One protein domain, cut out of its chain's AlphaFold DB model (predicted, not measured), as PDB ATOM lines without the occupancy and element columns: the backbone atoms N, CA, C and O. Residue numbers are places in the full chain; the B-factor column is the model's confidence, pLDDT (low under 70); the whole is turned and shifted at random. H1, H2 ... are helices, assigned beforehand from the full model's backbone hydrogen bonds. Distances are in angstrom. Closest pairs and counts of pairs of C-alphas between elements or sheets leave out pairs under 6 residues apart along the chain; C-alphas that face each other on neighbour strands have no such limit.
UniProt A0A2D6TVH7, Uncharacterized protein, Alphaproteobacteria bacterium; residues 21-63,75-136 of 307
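This is residues 21 to 63 and 75 to 136 of the 307 residues of an uncharacterized protein of Alphaproteobacteria bacterium (UniProt A0A2D6TVH7). With little regular structure, the model is a small group of four short, nearly aligned helices, H2 beside H1 and H4, with H3 at the fourth corner, loosely joined. The long loop of residues 93 to 116 links H3 to H4. The printed part has 105 residues, 40 in the named helices H1 to H4; it is all helix, with no named strand, and compact: radius of gyration of the C-alphas 13.6 A, spans 38 by 28 by 25 A.

H2, residues 44 to 54, is 15.6 A long, from C-alpha 44 at (125.013, 174.026, 173.939). H1 is residues 29 to 38, 14.1 A; H3 residues 83 to 92, 14.1 A; H4 residues 117 to 125, 12.2 A, ending at (141.042, 172.442, 183.048).

H2 and H1, a helical hairpin, touch at a shallow tilt of 17 degrees, closest C-alphas Ala 44 and Cys 36, 4.8 A. H2 touches H4, closest C-alphas Thr 45 and Leu 119, 6.1 A. H1 and H3 only just touch, with 3 pairs of C-alphas within 8 A, the closest Tyr 30 and Pro 83, 6.9 A. H3 and H4 are close but not clearly touching. In the four helices every O i to N i+4 pair is within hydrogen-bond range.

Residues 64 to 74 are not printed; C-alphas 63 and 75 are 10.3 A apart. Residues 92 to 114 are among those with pLDDT under 70.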
ATOM      1  N   PRO A  21     118.546 163.523 155.736       62.91
ATOM      2  CA  PRO A  21     118.871 164.239 156.962       62.91
ATOM      3  C   PRO A  21     120.254 163.820 157.469       62.91
ATOM      4  O   PRO A  21     120.533 162.620 157.553       62.91
ATOM      5  N   ARG A  22     121.107 164.793 157.815       68.75
ATOM      6  CA  ARG A  22     122.400 164.503 158.440       68.75
ATOM      7  C   ARG A  22     122.179 163.737 159.745       68.75
ATOM      8  O   ARG A  22     121.395 164.152 160.597       68.75
ATOM      9  N   THR A  23     122.898 162.633 159.894       76.31
ATOM     10  CA  THR A  23     123.011 161.877 161.140       76.31
ATOM     11  C   THR A  23     124.215 162.387 161.923       76.31
ATOM     12  O   THR A  23     125.316 162.381 161.379       76.31
ATOM     13  N   PHE A  24     124.011 162.801 163.173       78.62
ATOM     14  CA  PHE A  24     125.086 163.200 164.086       78.62
ATOM     15  C   PHE A  24     125.564 161.983 164.885       78.62
ATOM     16  O   PHE A  24     124.742 161.250 165.439       78.62
ATOM     17  N   ASN A  25     126.876 161.765 164.950       83.88
ATOM     18  CA  ASN A  25     127.496 160.800 165.845       83.88
ATOM     19  C   ASN A  25     127.744 161.438 167.222       83.88
ATOM     20  O   ASN A  25     128.719 162.160 167.411       83.88
ATOM     21  N   MET A  26     126.886 161.143 168.197       86.50
ATOM     22  CA  MET A  26     126.985 161.735 169.538       86.50
ATOM     23  C   MET A  26     128.154 161.196 170.388       86.50
ATOM     24  O   MET A  26     128.355 161.702 171.484       86.50
ATOM     25  N   ASP A  27     128.950 160.247 169.878       84.31
ATOM     26  CA  ASP A  27     130.210 159.788 170.497       84.31
ATOM     27  C   ASP A  27     131.427 160.651 170.070       84.31
ATOM     28  O   ASP A  27     132.581 160.324 170.355       84.31
ATOM     29  N   ASN A  28     131.192 161.733 169.318       83.56
ATOM     30  CA  ASN A  28     132.218 162.568 168.698       83.56
ATOM     31  C   ASN A  28     131.965 164.058 168.992       83.56
ATOM     32  O   ASN A  28     130.918 164.601 168.639       83.56
ATOM     33  N   ILE A  29     132.962 164.740 169.569       84.56
ATOM     34  CA  ILE A  29     132.858 166.150 169.988       84.56
ATOM     35  C   ILE A  29     132.416 167.113 168.869       84.56
ATOM     36  O   ILE A  29     131.689 168.066 169.136       84.56
ATOM     37  N   TYR A  30     132.796 166.872 167.612       80.06
ATOM     38  CA  TYR A  30     132.456 167.744 166.480       80.06
ATOM     39  C   TYR A  30     130.973 167.653 166.127       80.06
ATOM     40  O   TYR A  30     130.318 168.678 165.946       80.06
ATOM     41  N   ASP A  31     130.433 166.435 166.076       81.44
ATOM     42  CA  ASP A  31     129.008 166.210 165.836       81.44
ATOM     43  C   ASP A  31     128.158 166.646 167.040       81.44
ATOM     44  O   ASP A  31     127.049 167.128 166.832       81.44
ATOM     45  N   VAL A  32     128.683 166.574 168.272       87.69
ATOM     46  CA  VAL A  32     128.041 167.158 169.466       87.69
ATOM     47  C   VAL A  32     127.992 168.686 169.377       87.69
ATOM     48  O   VAL A  32     126.912 169.258 169.515       87.69
ATOM     49  N   ILE A  33     129.115 169.360 169.092       83.38
ATOM     50  CA  ILE A  33     129.161 170.824 168.923       83.38
ATOM     51  C   ILE A  33     128.210 171.265 167.800       83.38
ATOM     52  O   ILE A  33     127.427 172.199 167.983       83.38
ATOM     53  N   GLU A  34     128.229 170.585 166.651       78.75
ATOM     54  CA  GLU A  34     127.374 170.945 165.519       78.75
ATOM     55  C   GLU A  34     125.890 170.643 165.786       78.75
ATOM     56  O   GLU A  34     125.029 171.461 165.459       78.75
ATOM     57  N   TYR A  35     125.570 169.524 166.446       82.94
ATOM     58  CA  TYR A  35     124.217 169.239 166.926       82.94
ATOM     59  C   TYR A  35     123.726 170.339 167.873       82.94
ATOM     60  O   TYR A  35     122.619 170.854 167.701       82.94
ATOM     61  N   CYS A  36     124.555 170.753 168.833       83.81
ATOM     62  CA  CYS A  36     124.243 171.851 169.736       83.81
ATOM     63  C   CYS A  36     123.947 173.144 168.968       83.81
ATOM     64  O   CYS A  36     122.909 173.746 169.198       83.81
ATOM     65  N   ILE A  37     124.770 173.533 167.996       76.44
ATOM     66  CA  ILE A  37     124.545 174.751 167.197       76.44
ATOM     67  C   ILE A  37     123.267 174.657 166.345       76.44
ATOM     68  O   ILE A  37     122.511 175.623 166.240       76.44
ATOM     69  N   LEU A  38     122.993 173.499 165.739       74.88
ATOM     70  CA  LEU A  38     121.886 173.326 164.790       74.88
ATOM     71  C   LEU A  38     120.543 172.931 165.423       74.88
ATOM     72  O   LEU A  38     119.515 173.018 164.739       74.88
ATOM     73  N   LYS A  39     120.531 172.424 166.665       79.19
ATOM     74  CA  LYS A  39     119.348 171.827 167.320       79.19
ATOM     75  C   LYS A  39     119.123 172.313 168.750       79.19
ATOM     76  O   LYS A  39     117.990 172.654 169.073       79.19
ATOM     77  N   GLU A  40     120.171 172.391 169.567       82.94
ATOM     78  CA  GLU A  40     120.094 172.686 171.011       82.94
ATOM     79  C   GLU A  40     120.964 173.892 171.470       82.94
ATOM     80  O   GLU A  40     121.695 173.781 172.459       82.94
ATOM     81  N   PRO A  41     120.935 175.068 170.802       78.25
ATOM     82  CA  PRO A  41     121.941 176.113 171.037       78.25
ATOM     83  C   PRO A  41     121.799 176.824 172.385       78.25
ATOM     84  O   PRO A  41     122.785 177.310 172.930       78.25
ATOM     85  N   GLU A  42     120.595 176.830 172.962       81.38
ATOM     86  CA  GLU A  42     120.329 177.333 174.320       81.38
ATOM     87  C   GLU A  42     120.962 176.438 175.401       81.38
ATOM     88  O   GLU A  42     121.321 176.920 176.472       81.38
ATOM     89  N   ASN A  43     121.151 175.149 175.099       85.88
ATOM     90  CA  ASN A  43     121.746 174.152 175.992       85.88
ATOM     91  C   ASN A  43     123.203 173.814 175.624       85.88
ATOM     92  O   ASN A  43     123.829 173.000 176.305       85.88
ATOM     93  N   ALA A  44     123.753 174.425 174.567       85.25
ATOM     94  CA  ALA A  44     125.013 174.026 173.939       85.25
ATOM     95  C   ALA A  44     126.172 173.913 174.933       85.25
ATOM     96  O   ALA A  44     126.791 172.858 175.035       85.25
ATOM     97  N   THR A  45     126.408 174.966 175.718       87.00
ATOM     98  CA  THR A  45     127.435 174.989 176.768       87.00
ATOM     99  C   THR A  45     127.299 173.807 177.728       87.00
ATOM    100  O   THR A  45     128.270 173.096 177.951       87.00
ATOM    101  N   ALA A  46     126.097 173.537 178.248       90.44
ATOM    102  CA  ALA A  46     125.885 172.465 179.221       90.44
ATOM    103  C   ALA A  46     126.088 171.065 178.615       90.44
ATOM    104  O   ALA A  46     126.679 170.200 179.257       90.44
ATOM    105  N   ILE A  47     125.629 170.851 177.376       91.19
ATOM    106  CA  ILE A  47     125.787 169.576 176.662       91.19
ATOM    107  C   ILE A  47     127.266 169.318 176.347       91.19
ATOM    108  O   ILE A  47     127.761 168.224 176.609       91.19
ATOM    109  N   ILE A  48     127.980 170.320 175.824       89.88
ATOM    110  CA  ILE A  48     129.392 170.192 175.439       89.88
ATOM    111  C   ILE A  48     130.272 170.011 176.683       89.88
ATOM    112  O   ILE A  48     131.103 169.108 176.691       89.88
ATOM    113  N   THR A  49     130.053 170.787 177.754       89.81
ATOM    114  CA  THR A  49     130.742 170.598 179.044       89.81
ATOM    115  C   THR A  49     130.548 169.176 179.574       89.81
ATOM    116  O   THR A  49     131.527 168.486 179.839       89.81
ATOM    117  N   ASN A  50     129.301 168.696 179.659       93.50
ATOM    118  CA  ASN A  50     129.007 167.350 180.160       93.50
ATOM    119  C   ASN A  50     129.646 166.257 179.283       93.50
ATOM    120  O   ASN A  50     130.175 165.273 179.799       93.50
ATOM    121  N   PHE A  51     129.632 166.434 177.959       92.44
ATOM    122  CA  PHE A  51     130.287 165.507 177.042       92.44
ATOM    123  C   PHE A  51     131.804 165.456 177.278       92.44
ATOM    124  O   PHE A  51     132.356 164.361 177.376       92.44
ATOM    125  N   LEU A  52     132.469 166.609 177.403       88.19
ATOM    126  CA  LEU A  52     133.919 166.699 177.604       88.19
ATOM    127  C   LEU A  52     134.363 166.158 178.969       88.19
ATOM    128  O   LEU A  52     135.347 165.430 179.034       88.19
ATOM    129  N   GLU A  53     133.607 166.419 180.036       89.38
ATOM    130  CA  GLU A  53     133.867 165.861 181.374       89.38
ATOM    131  C   GLU A  53     133.835 164.321 181.393       89.38
ATOM    132  O   GLU A  53     134.563 163.696 182.164       89.38
ATOM    133  N   ASN A  54     133.017 163.704 180.533       91.06
ATOM    134  CA  ASN A  54     132.935 162.247 180.390       91.06
ATOM    135  C   ASN A  54     133.883 161.674 179.316       91.06
ATOM    136  O   ASN A  54     134.139 160.472 179.325       91.06
ATOM    137  N   ASN A  55     134.395 162.504 178.400       88.06
ATOM    138  CA  ASN A  55     135.232 162.099 177.263       88.06
ATOM    139  C   ASN A  55     136.413 163.080 177.054       88.06
ATOM    140  O   ASN A  55     136.524 163.694 175.986       88.06
ATOM    141  N   PRO A  56     137.298 163.277 178.054       82.69
ATOM    142  CA  PRO A  56     138.371 164.275 177.974       82.69
ATOM    143  C   PRO A  56     139.407 163.954 176.886       82.69
ATOM    144  O   PRO A  56     140.035 164.857 176.337       82.69
ATOM    145  N   ASP A  57     139.526 162.684 176.485       80.94
ATOM    146  CA  ASP A  57     140.400 162.236 175.395       80.94
ATOM    147  C   ASP A  57     140.006 162.796 174.012       80.94
ATOM    148  O   ASP A  57     140.786 162.711 173.066       80.94
ATOM    149  N   GLN A  58     138.823 163.410 173.893       81.75
ATOM    150  CA  GLN A  58     138.361 164.120 172.694       81.75
ATOM    151  C   GLN A  58     139.004 165.513 172.535       81.75
ATOM    152  O   GLN A  58     138.879 166.120 171.470       81.75
ATOM    153  N   LEU A  59     139.685 166.027 173.568       73.94
ATOM    154  CA  LEU A  59     140.513 167.239 173.495       73.94
ATOM    155  C   LEU A  59     141.958 166.927 173.085       73.94
ATOM    156  O   LEU A  59     142.658 167.810 172.584       73.94
ATOM    157  N   GLU A  60     142.411 165.685 173.272       64.50
ATOM    158  CA  GLU A  60     143.796 165.310 173.019       64.50
ATOM    159  C   GLU A  60     144.145 165.323 171.529       64.50
ATOM    160  O   GLU A  60     143.545 164.660 170.672       64.50
ATOM    161  N   ARG A  61     145.262 165.982 171.228       55.81
ATOM    162  CA  ARG A  61     145.956 165.816 169.959       55.81
ATOM    163  C   ARG A  61     146.659 164.468 169.934       55.81
ATOM    164  O   ARG A  61     147.854 164.380 170.206       55.81
ATOM    165  N   ARG A  62     145.917 163.422 169.547       45.66
ATOM    166  CA  ARG A  62     146.449 162.089 169.212       45.66
ATOM    167  C   ARG A  62     147.349 162.136 167.973       45.66
ATOM    168  O   ARG A  62     147.042 161.574 166.924       45.66
ATOM    169  N   TYR A  63     148.503 162.778 168.117       40.97
ATOM    170  CA  TYR A  63     149.658 162.590 167.259       40.97
ATOM    171  C   TYR A  63     150.240 161.193 167.508       40.97
ATOM    172  O   TYR A  63     151.238 161.015 168.204       40.97
ATOM    173  N   PHE A  75     139.040 162.293 165.118       46.09
ATOM    174  CA  PHE A  75     139.365 163.034 166.370       46.09
ATOM    175  C   PHE A  75     139.541 164.543 166.079       46.09
ATOM    176  O   PHE A  75     139.634 165.357 166.993       46.09
ATOM    177  N   TRP A  76     139.567 164.920 164.797       52.31
ATOM    178  CA  TRP A  76     139.802 166.275 164.299       52.31
ATOM    179  C   TRP A  76     138.828 166.589 163.158       52.31
ATOM    180  O   TRP A  76     138.372 165.672 162.469       52.31
ATOM    181  N   SER A  77     138.510 167.867 162.927       61.28
ATOM    182  CA  SER A  77     137.751 168.257 161.729       61.28
ATOM    183  C   SER A  77     138.525 167.905 160.446       61.28
ATOM    184  O   SER A  77     139.734 167.673 160.472       61.28
ATOM    185  N   ALA A  78     137.869 167.946 159.281       61.41
ATOM    186  CA  ALA A  78     138.532 167.663 158.000       61.41
ATOM    187  C   ALA A  78     139.731 168.593 157.682       61.41
ATOM    188  O   ALA A  78     140.577 168.242 156.856       61.41
ATOM    189  N   ASN A  79     139.818 169.764 158.329       68.81
ATOM    190  CA  ASN A  79     140.949 170.694 158.253       68.81
ATOM    191  C   ASN A  79     141.887 170.641 159.474       68.81
ATOM    192  O   ASN A  79     142.790 171.461 159.548       68.81
ATOM    193  N   GLY A  80     141.720 169.705 160.409       73.75
ATOM    194  CA  GLY A  80     142.595 169.604 161.576       73.75
ATOM    195  C   GLY A  80     142.343 170.671 162.645       73.75
ATOM    196  O   GLY A  80     143.270 170.999 163.373       73.75
ATOM    197  N   ALA A  81     141.128 171.209 162.774       77.69
ATOM    198  CA  ALA A  81     140.798 172.135 163.858       77.69
ATOM    199  C   ALA A  81     140.474 171.391 165.169       77.69
ATOM    200  O   ALA A  81     139.812 170.353 165.121       77.69
ATOM    201  N   THR A  82     140.896 171.943 166.316       82.50
ATOM    202  CA  THR A  82     140.506 171.476 167.663       82.50
ATOM    203  C   THR A  82     139.045 171.808 167.989       82.50
ATOM    204  O   THR A  82     138.467 172.716 167.379       82.50
ATOM    205  N   PRO A  83     138.467 171.197 169.044       83.50
ATOM    206  CA  PRO A  83     137.214 171.668 169.630       83.50
ATOM    207  C   PRO A  83     137.287 173.151 170.032       83.50
ATOM    208  O   PRO A  83     136.372 173.909 169.719       83.50
ATOM    209  N   LEU A  84     138.408 173.599 170.615       85.00
ATOM    210  CA  LEU A  84     138.641 175.007 170.963       85.00
ATOM    211  C   LEU A  84     138.551 175.936 169.739       85.00
ATOM    212  O   LEU A  84     137.807 176.911 169.777       85.00
ATOM    213  N   MET A  85     139.260 175.637 168.644       81.12
ATOM    214  CA  MET A  85     139.215 176.443 167.412       81.12
ATOM    215  C   MET A  85     137.803 176.554 166.845       81.12
ATOM    216  O   MET A  85     137.413 177.610 166.356       81.12
ATOM    217  N   ILE A  86     137.028 175.470 166.907       80.06
ATOM    218  CA  ILE A  86     135.665 175.440 166.380       80.06
ATOM    219  C   ILE A  86     134.718 176.247 167.258       80.06
ATOM    220  O   ILE A  86     133.943 177.044 166.731       80.06
ATOM    221  N   LEU A  87     134.814 176.110 168.581       82.19
ATOM    222  CA  LEU A  87     134.064 176.948 169.514       82.19
ATOM    223  C   LEU A  87     134.405 178.426 169.308       82.19
ATOM    224  O   LEU A  87     133.491 179.238 169.220       82.19
ATOM    225  N   MET A  88     135.686 178.771 169.133       80.50
ATOM    226  CA  MET A  88     136.114 180.139 168.815       80.50
ATOM    227  C   MET A  88     135.543 180.631 167.480       80.50
ATOM    228  O   MET A  88     134.946 181.704 167.452       80.50
ATOM    229  N   LYS A  89     135.622 179.827 166.409       77.75
ATOM    230  CA  LYS A  89     135.054 180.141 165.086       77.75
ATOM    231  C   LYS A  89     133.550 180.424 165.159       77.75
ATOM    232  O   LYS A  89     133.084 181.387 164.562       77.75
ATOM    233  N   TYR A  90     132.785 179.604 165.878       73.81
ATOM    234  CA  TYR A  90     131.344 179.820 166.014       73.81
ATOM    235  C   TYR A  90     131.006 180.993 166.938       73.81
ATOM    236  O   TYR A  90     130.065 181.729 166.655       73.81
ATOM    237  N   ASN A  91     131.795 181.228 167.991       73.00
ATOM    238  CA  ASN A  91     131.627 182.417 168.824       73.00
ATOM    239  C   ASN A  91     131.967 183.694 168.035       73.00
ATOM    240  O   ASN A  91     131.368 184.739 168.284       73.00
ATOM    241  N   GLN A  92     132.909 183.634 167.077       64.94
ATOM    242  CA  GLN A  92     133.295 184.752 166.200       64.94
ATOM    243  C   GLN A  92     132.081 185.388 165.508       64.94
ATOM    244  O   GLN A  92     132.038 186.607 165.340       64.94
ATOM    245  N   ASP A  93     131.071 184.572 165.221       57.94
ATOM    246  CA  ASP A  93     129.861 184.905 164.488       57.94
ATOM    247  C   ASP A  93     128.673 185.311 165.390       57.94
ATOM    248  O   ASP A  93     127.521 185.021 165.067       57.94
ATOM    249  N   LYS A  94     128.900 186.093 166.466       52.53
ATOM    250  CA  LYS A  94     127.813 186.662 167.315       52.53
ATOM    251  C   LYS A  94     126.703 187.383 166.534       52.53
ATOM    252  O   LYS A  94     125.605 187.555 167.057       52.53
ATOM    253  N   ASN A  95     126.982 187.820 165.303       43.44
ATOM    254  CA  ASN A  95     126.008 188.420 164.387       43.44
ATOM    255  C   ASN A  95     126.083 187.912 162.938       43.44
ATOM    256  O   ASN A  95     125.334 188.417 162.091       43.44
ATOM    257  N   ALA A  96     126.933 186.930 162.610       42.00
ATOM    258  CA  ALA A  96     126.819 186.328 161.292       42.00
ATOM    259  C   ALA A  96     125.589 185.422 161.307       42.00
ATOM    260  O   ALA A  96     125.524 184.406 161.996       42.00
ATOM    261  N   LYS A  97     124.598 185.784 160.490       43.16
ATOM    262  CA  LYS A  97     123.675 184.786 159.955       43.16
ATOM    263  C   LYS A  97     124.556 183.661 159.424       43.16
ATOM    264  O   LYS A  97     125.429 183.957 158.605       43.16
ATOM    265  N   LEU A  98     124.325 182.426 159.861       43.81
ATOM    266  CA  LEU A  98     124.904 181.246 159.228       43.81
ATOM    267  C   LEU A  98     124.462 181.276 157.759       43.81
ATOM    268  O   LEU A  98     123.334 180.944 157.404       43.81
ATOM    269  N   HIS A  99     125.340 181.841 156.932       39.84
ATOM    270  CA  HIS A  99     125.128 182.079 155.509       39.84
ATOM    271  C   HIS A  99     125.395 180.812 154.695       39.84
ATOM    272  O   HIS A  99     125.133 180.799 153.491       39.84
ATOM    273  N   ASP A 100     125.850 179.752 155.364       44.38
ATOM    274  CA  ASP A 100     125.799 178.404 154.842       44.38
ATOM    275  C   ASP A 100     124.342 177.965 154.701       44.38
ATOM    276  O   ASP A 100     123.531 177.950 155.631       44.38
ATOM    277  N   TYR A 101     124.029 177.617 153.465       47.69
ATOM    278  CA  TYR A 101     122.868 176.833 153.126       47.69
ATOM    279  C   TYR A 101     123.228 175.360 153.342       47.69
ATOM    280  O   TYR A 101     124.396 174.980 153.224       47.69
ATOM    281  N   THR A 102     122.240 174.505 153.593       48.94
ATOM    282  CA  THR A 102     122.444 173.062 153.388       48.94
ATOM    283  C   THR A 102     122.823 172.785 151.921       48.94
ATOM    284  O   THR A 102     122.596 173.635 151.054       48.94
ATOM    285  N   GLU A 103     123.363 171.602 151.592       40.12
ATOM    286  CA  GLU A 103     123.617 171.215 150.182       40.12
ATOM    287  C   GLU A 103     122.336 171.300 149.314       40.12
ATOM    288  O   GLU A 103     122.388 171.490 148.100       40.12
ATOM    289  N   ASP A 104     121.175 171.224 149.966       40.78
ATOM    290  CA  ASP A 104     119.810 171.395 149.471       40.78
ATOM    291  C   ASP A 104     119.355 172.858 149.274       40.78
ATOM    292  O   ASP A 104     118.223 173.099 148.849       40.78
ATOM    293  N   GLY A 105     120.203 173.849 149.558       39.72
ATOM    294  CA  GLY A 105     119.886 175.264 149.360       39.72
ATOM    295  C   GLY A 105     118.882 175.838 150.367       39.72
ATOM    296  O   GLY A 105     118.340 176.922 150.132       39.72
ATOM    297  N   GLN A 106     118.615 175.153 151.485       41.53
ATOM    298  CA  GLN A 106     117.807 175.721 152.567       41.53
ATOM    299  C   GLN A 106     118.672 176.627 153.435       41.53
ATOM    300  O   GLN A 106     119.772 176.250 153.838       41.53
ATOM    301  N   ARG A 107     118.170 177.830 153.738       43.22
ATOM    302  CA  ARG A 107     118.835 178.730 154.680       43.22
ATOM    303  C   ARG A 107     118.791 178.086 156.060       43.22
ATOM    304  O   ARG A 107     117.703 177.812 156.565       43.22
ATOM    305  N   ILE A 108     119.953 177.864 156.665       47.97
ATOM    306  CA  ILE A 108     120.015 177.372 158.033       47.97
ATOM    307  C   ILE A 108     119.598 178.531 158.947       47.97
ATOM    308  O   ILE A 108     120.398 179.402 159.277       47.97
ATOM    309  N   ASP A 109     118.334 178.542 159.376       44.50
ATOM    310  CA  ASP A 109     117.857 179.393 160.477       44.50
ATOM    311  C   ASP A 109     118.376 178.838 161.822       44.50
ATOM    312  O   ASP A 109     117.616 178.509 162.735       44.50
ATOM    313  N   ALA A 110     119.699 178.694 161.930       48.72
ATOM    314  CA  ALA A 110     120.373 178.344 163.165       48.72
ATOM    315  C   ALA A 110     120.200 179.496 164.154       48.72
ATOM    316  O   ALA A 110     120.600 180.635 163.900       48.72
ATOM    317  N   LYS A 111     119.618 179.179 165.309       52.38
ATOM    318  CA  LYS A 111     119.760 180.015 166.500       52.38
ATOM    319  C   LYS A 111     121.254 180.065 166.848       52.38
ATOM    320  O   LYS A 111     121.913 179.031 166.876       52.38
ATOM    321  N   ILE A 112     121.774 181.259 167.110       57.72
ATOM    322  CA  ILE A 112     123.190 181.458 167.436       57.72
ATOM    323  C   ILE A 112     123.468 180.833 168.810       57.72
ATOM    324  O   ILE A 112     122.846 181.224 169.799       57.72
ATOM    325  N   ALA A 113     124.394 179.875 168.872       59.09
ATOM    326  CA  ALA A 113     124.975 179.430 170.134       59.09
ATOM    327  C   ALA A 113     125.999 180.476 170.593       59.09
ATOM    328  O   ALA A 113     126.887 180.842 169.826       59.09
ATOM    329  N   ILE A 114     125.875 180.960 171.829       67.88
ATOM    330  CA  ILE A 114     126.850 181.869 172.439       67.88
ATOM    331  C   ILE A 114     127.631 181.062 173.470       67.88
ATOM    332  O   ILE A 114     127.051 180.532 174.421       67.88
ATOM    333  N   PHE A 115     128.942 180.947 173.265       78.25
ATOM    334  CA  PHE A 115     129.810 180.195 174.162       78.25
ATOM    335  C   PHE A 115     130.408 181.136 175.204       78.25
ATOM    336  O   PHE A 115     131.178 182.043 174.886       78.25
ATOM    337  N   GLU A 116     130.034 180.915 176.458       82.31
ATOM    338  CA  GLU A 116     130.487 181.709 177.597       82.31
ATOM    339  C   GLU A 116     131.788 181.159 178.191       82.31
ATOM    340  O   GLU A 116     132.113 179.978 178.044       82.31
ATOM    341  N   TRP A 117     132.513 182.014 178.919       85.88
ATOM    342  CA  TRP A 117     133.806 181.679 179.532       85.88
ATOM    343  C   TRP A 117     133.870 180.317 180.267       85.88
ATOM    344  O   TRP A 117     134.866 179.626 180.061       85.88
ATOM    345  N   PRO A 118     132.859 179.864 181.044       89.75
ATOM    346  CA  PRO A 118     132.930 178.583 181.755       89.75
ATOM    347  C   PRO A 118     133.174 177.354 180.865       89.75
ATOM    348  O   PRO A 118     133.747 176.376 181.338       89.75
ATOM    349  N   LEU A 119     132.785 177.389 179.582       88.00
ATOM    350  CA  LEU A 119     133.097 176.307 178.642       88.00
ATOM    351  C   LEU A 119     134.593 176.277 178.302       88.00
ATOM    352  O   LEU A 119     135.212 175.218 178.302       88.00
ATOM    353  N   PHE A 120     135.178 177.446 178.043       87.94
ATOM    354  CA  PHE A 120     136.604 177.591 177.749       87.94
ATOM    355  C   PHE A 120     137.463 177.267 178.977       87.94
ATOM    356  O   PHE A 120     138.474 176.587 178.850       87.94
ATOM    357  N   GLU A 121     137.018 177.674 180.168       88.12
ATOM    358  CA  GLU A 121     137.634 177.315 181.448       88.12
ATOM    359  C   GLU A 121     137.609 175.800 181.695       88.12
ATOM    360  O   GLU A 121     138.621 175.227 182.089       88.12
ATOM    361  N   ASN A 122     136.492 175.123 181.406       88.44
ATOM    362  CA  ASN A 122     136.409 173.662 181.479       88.44
ATOM    363  C   ASN A 122     137.400 172.989 180.510       88.44
ATOM    364  O   ASN A 122     138.160 172.125 180.928       88.44
ATOM    365  N   ILE A 123     137.469 173.453 179.259       85.00
ATOM    366  CA  ILE A 123     138.404 172.950 178.239       85.00
ATOM    367  C   ILE A 123     139.874 173.127 178.663       85.00
ATOM    368  O   ILE A 123     140.663 172.203 178.491       85.00
ATOM    369  N   ILE A 124     140.238 174.269 179.261       82.94
ATOM    370  CA  ILE A 124     141.582 174.497 179.829       82.94
ATOM    371  C   ILE A 124     141.865 173.519 180.978       82.94
ATOM    372  O   ILE A 124     142.930 172.913 181.021       82.94
ATOM    373  N   ASN A 125     140.907 173.337 181.892       85.69
ATOM    374  CA  ASN A 125     141.042 172.442 183.048       85.69
ATOM    375  C   ASN A 125     141.094 170.946 182.676       85.69
ATOM    376  O   ASN A 125     141.409 170.121 183.533       85.69
ATOM    377  N   LEU A 126     140.784 170.597 181.424       82.94
ATOM    378  CA  LEU A 126     140.923 169.261 180.844       82.94
ATOM    379  C   LEU A 126     142.186 169.140 179.955       82.94
ATOM    380  O   LEU A 126     142.209 168.334 179.027       82.94
ATOM    381  N   ASP A 127     143.221 169.946 180.228       80.56
ATOM    382  CA  ASP A 127     144.541 169.934 179.572       80.56
ATOM    383  C   ASP A 127     144.510 170.103 178.032       80.56
ATOM    384  O   ASP A 127     145.362 169.584 177.304       80.56
ATOM    385  N   ALA A 128     143.547 170.867 177.500       82.00
ATOM    386  CA  ALA A 128     143.497 171.156 176.068       82.00
ATOM    387  C   ALA A 128     144.710 171.975 175.581       82.00
ATOM    388  O   ALA A 128     145.025 173.041 176.114       82.00
ATOM    389  N   ASP A 129     145.330 171.528 174.483       81.31
ATOM    390  CA  ASP A 129     146.415 172.252 173.812       81.31
ATOM    391  C   ASP A 129     145.897 173.550 173.162       81.31
ATOM    392  O   ASP A 129     145.401 173.558 172.029       81.31
ATOM    393  N   LEU A 130     146.032 174.665 173.889       80.69
ATOM    394  CA  LEU A 130     145.682 176.012 173.420       80.69
ATOM    395  C   LEU A 130     146.450 176.416 172.154       80.69
ATOM    396  O   LEU A 130     145.938 177.185 171.339       80.69
ATOM    397  N   ASN A 131     147.663 175.881 171.990       78.75
ATOM    398  CA  ASN A 131     148.615 176.241 170.944       78.75
ATOM    399  C   ASN A 131     148.658 175.215 169.808       78.75
ATOM    400  O   ASN A 131     149.502 175.307 168.911       78.75
ATOM    401  N   ALA A 132     147.700 174.285 169.790       80.50
ATOM    402  CA  ALA A 132     147.424 173.465 168.630       80.50
ATOM    403  C   ALA A 132     147.201 174.353 167.394       80.50
ATOM    404  O   ALA A 132     146.707 175.478 167.478       80.50
ATOM    405  N   GLN A 133     147.528 173.807 166.228       78.44
ATOM    406  CA  GLN A 133     147.416 174.466 164.929       78.44
ATOM    407  C   GLN A 133     146.667 173.559 163.958       78.44
ATOM    408  O   GLN A 133     146.884 172.349 163.996       78.44
ATOM    409  N   ASP A 134     145.823 174.105 163.088       76.38
ATOM    410  CA  ASP A 134     145.120 173.313 162.078       76.38
ATOM    411  C   ASP A 134     146.036 172.870 160.915       76.38
ATOM    412  O   ASP A 134     147.240 173.132 160.905       76.38
ATOM    413  N   ASN A 135     145.493 172.173 159.911       78.88
ATOM    414  CA  ASN A 135     146.259 171.714 158.744       78.88
ATOM    415  C   ASN A 135     146.790 172.858 157.849       78.88
ATOM    416  O   ASN A 135     147.523 172.567 156.899       78.88
ATOM    417  N   ASN A 136     146.404 174.108 158.126       73.50
ATOM    418  CA  ASN A 136     146.873 175.345 157.498       73.50
ATOM    419  C   ASN A 136     147.740 176.180 158.468       73.50
ATOM    420  O   ASN A 136     147.979 177.360 158.210       73.50
TER     421      ASN A 136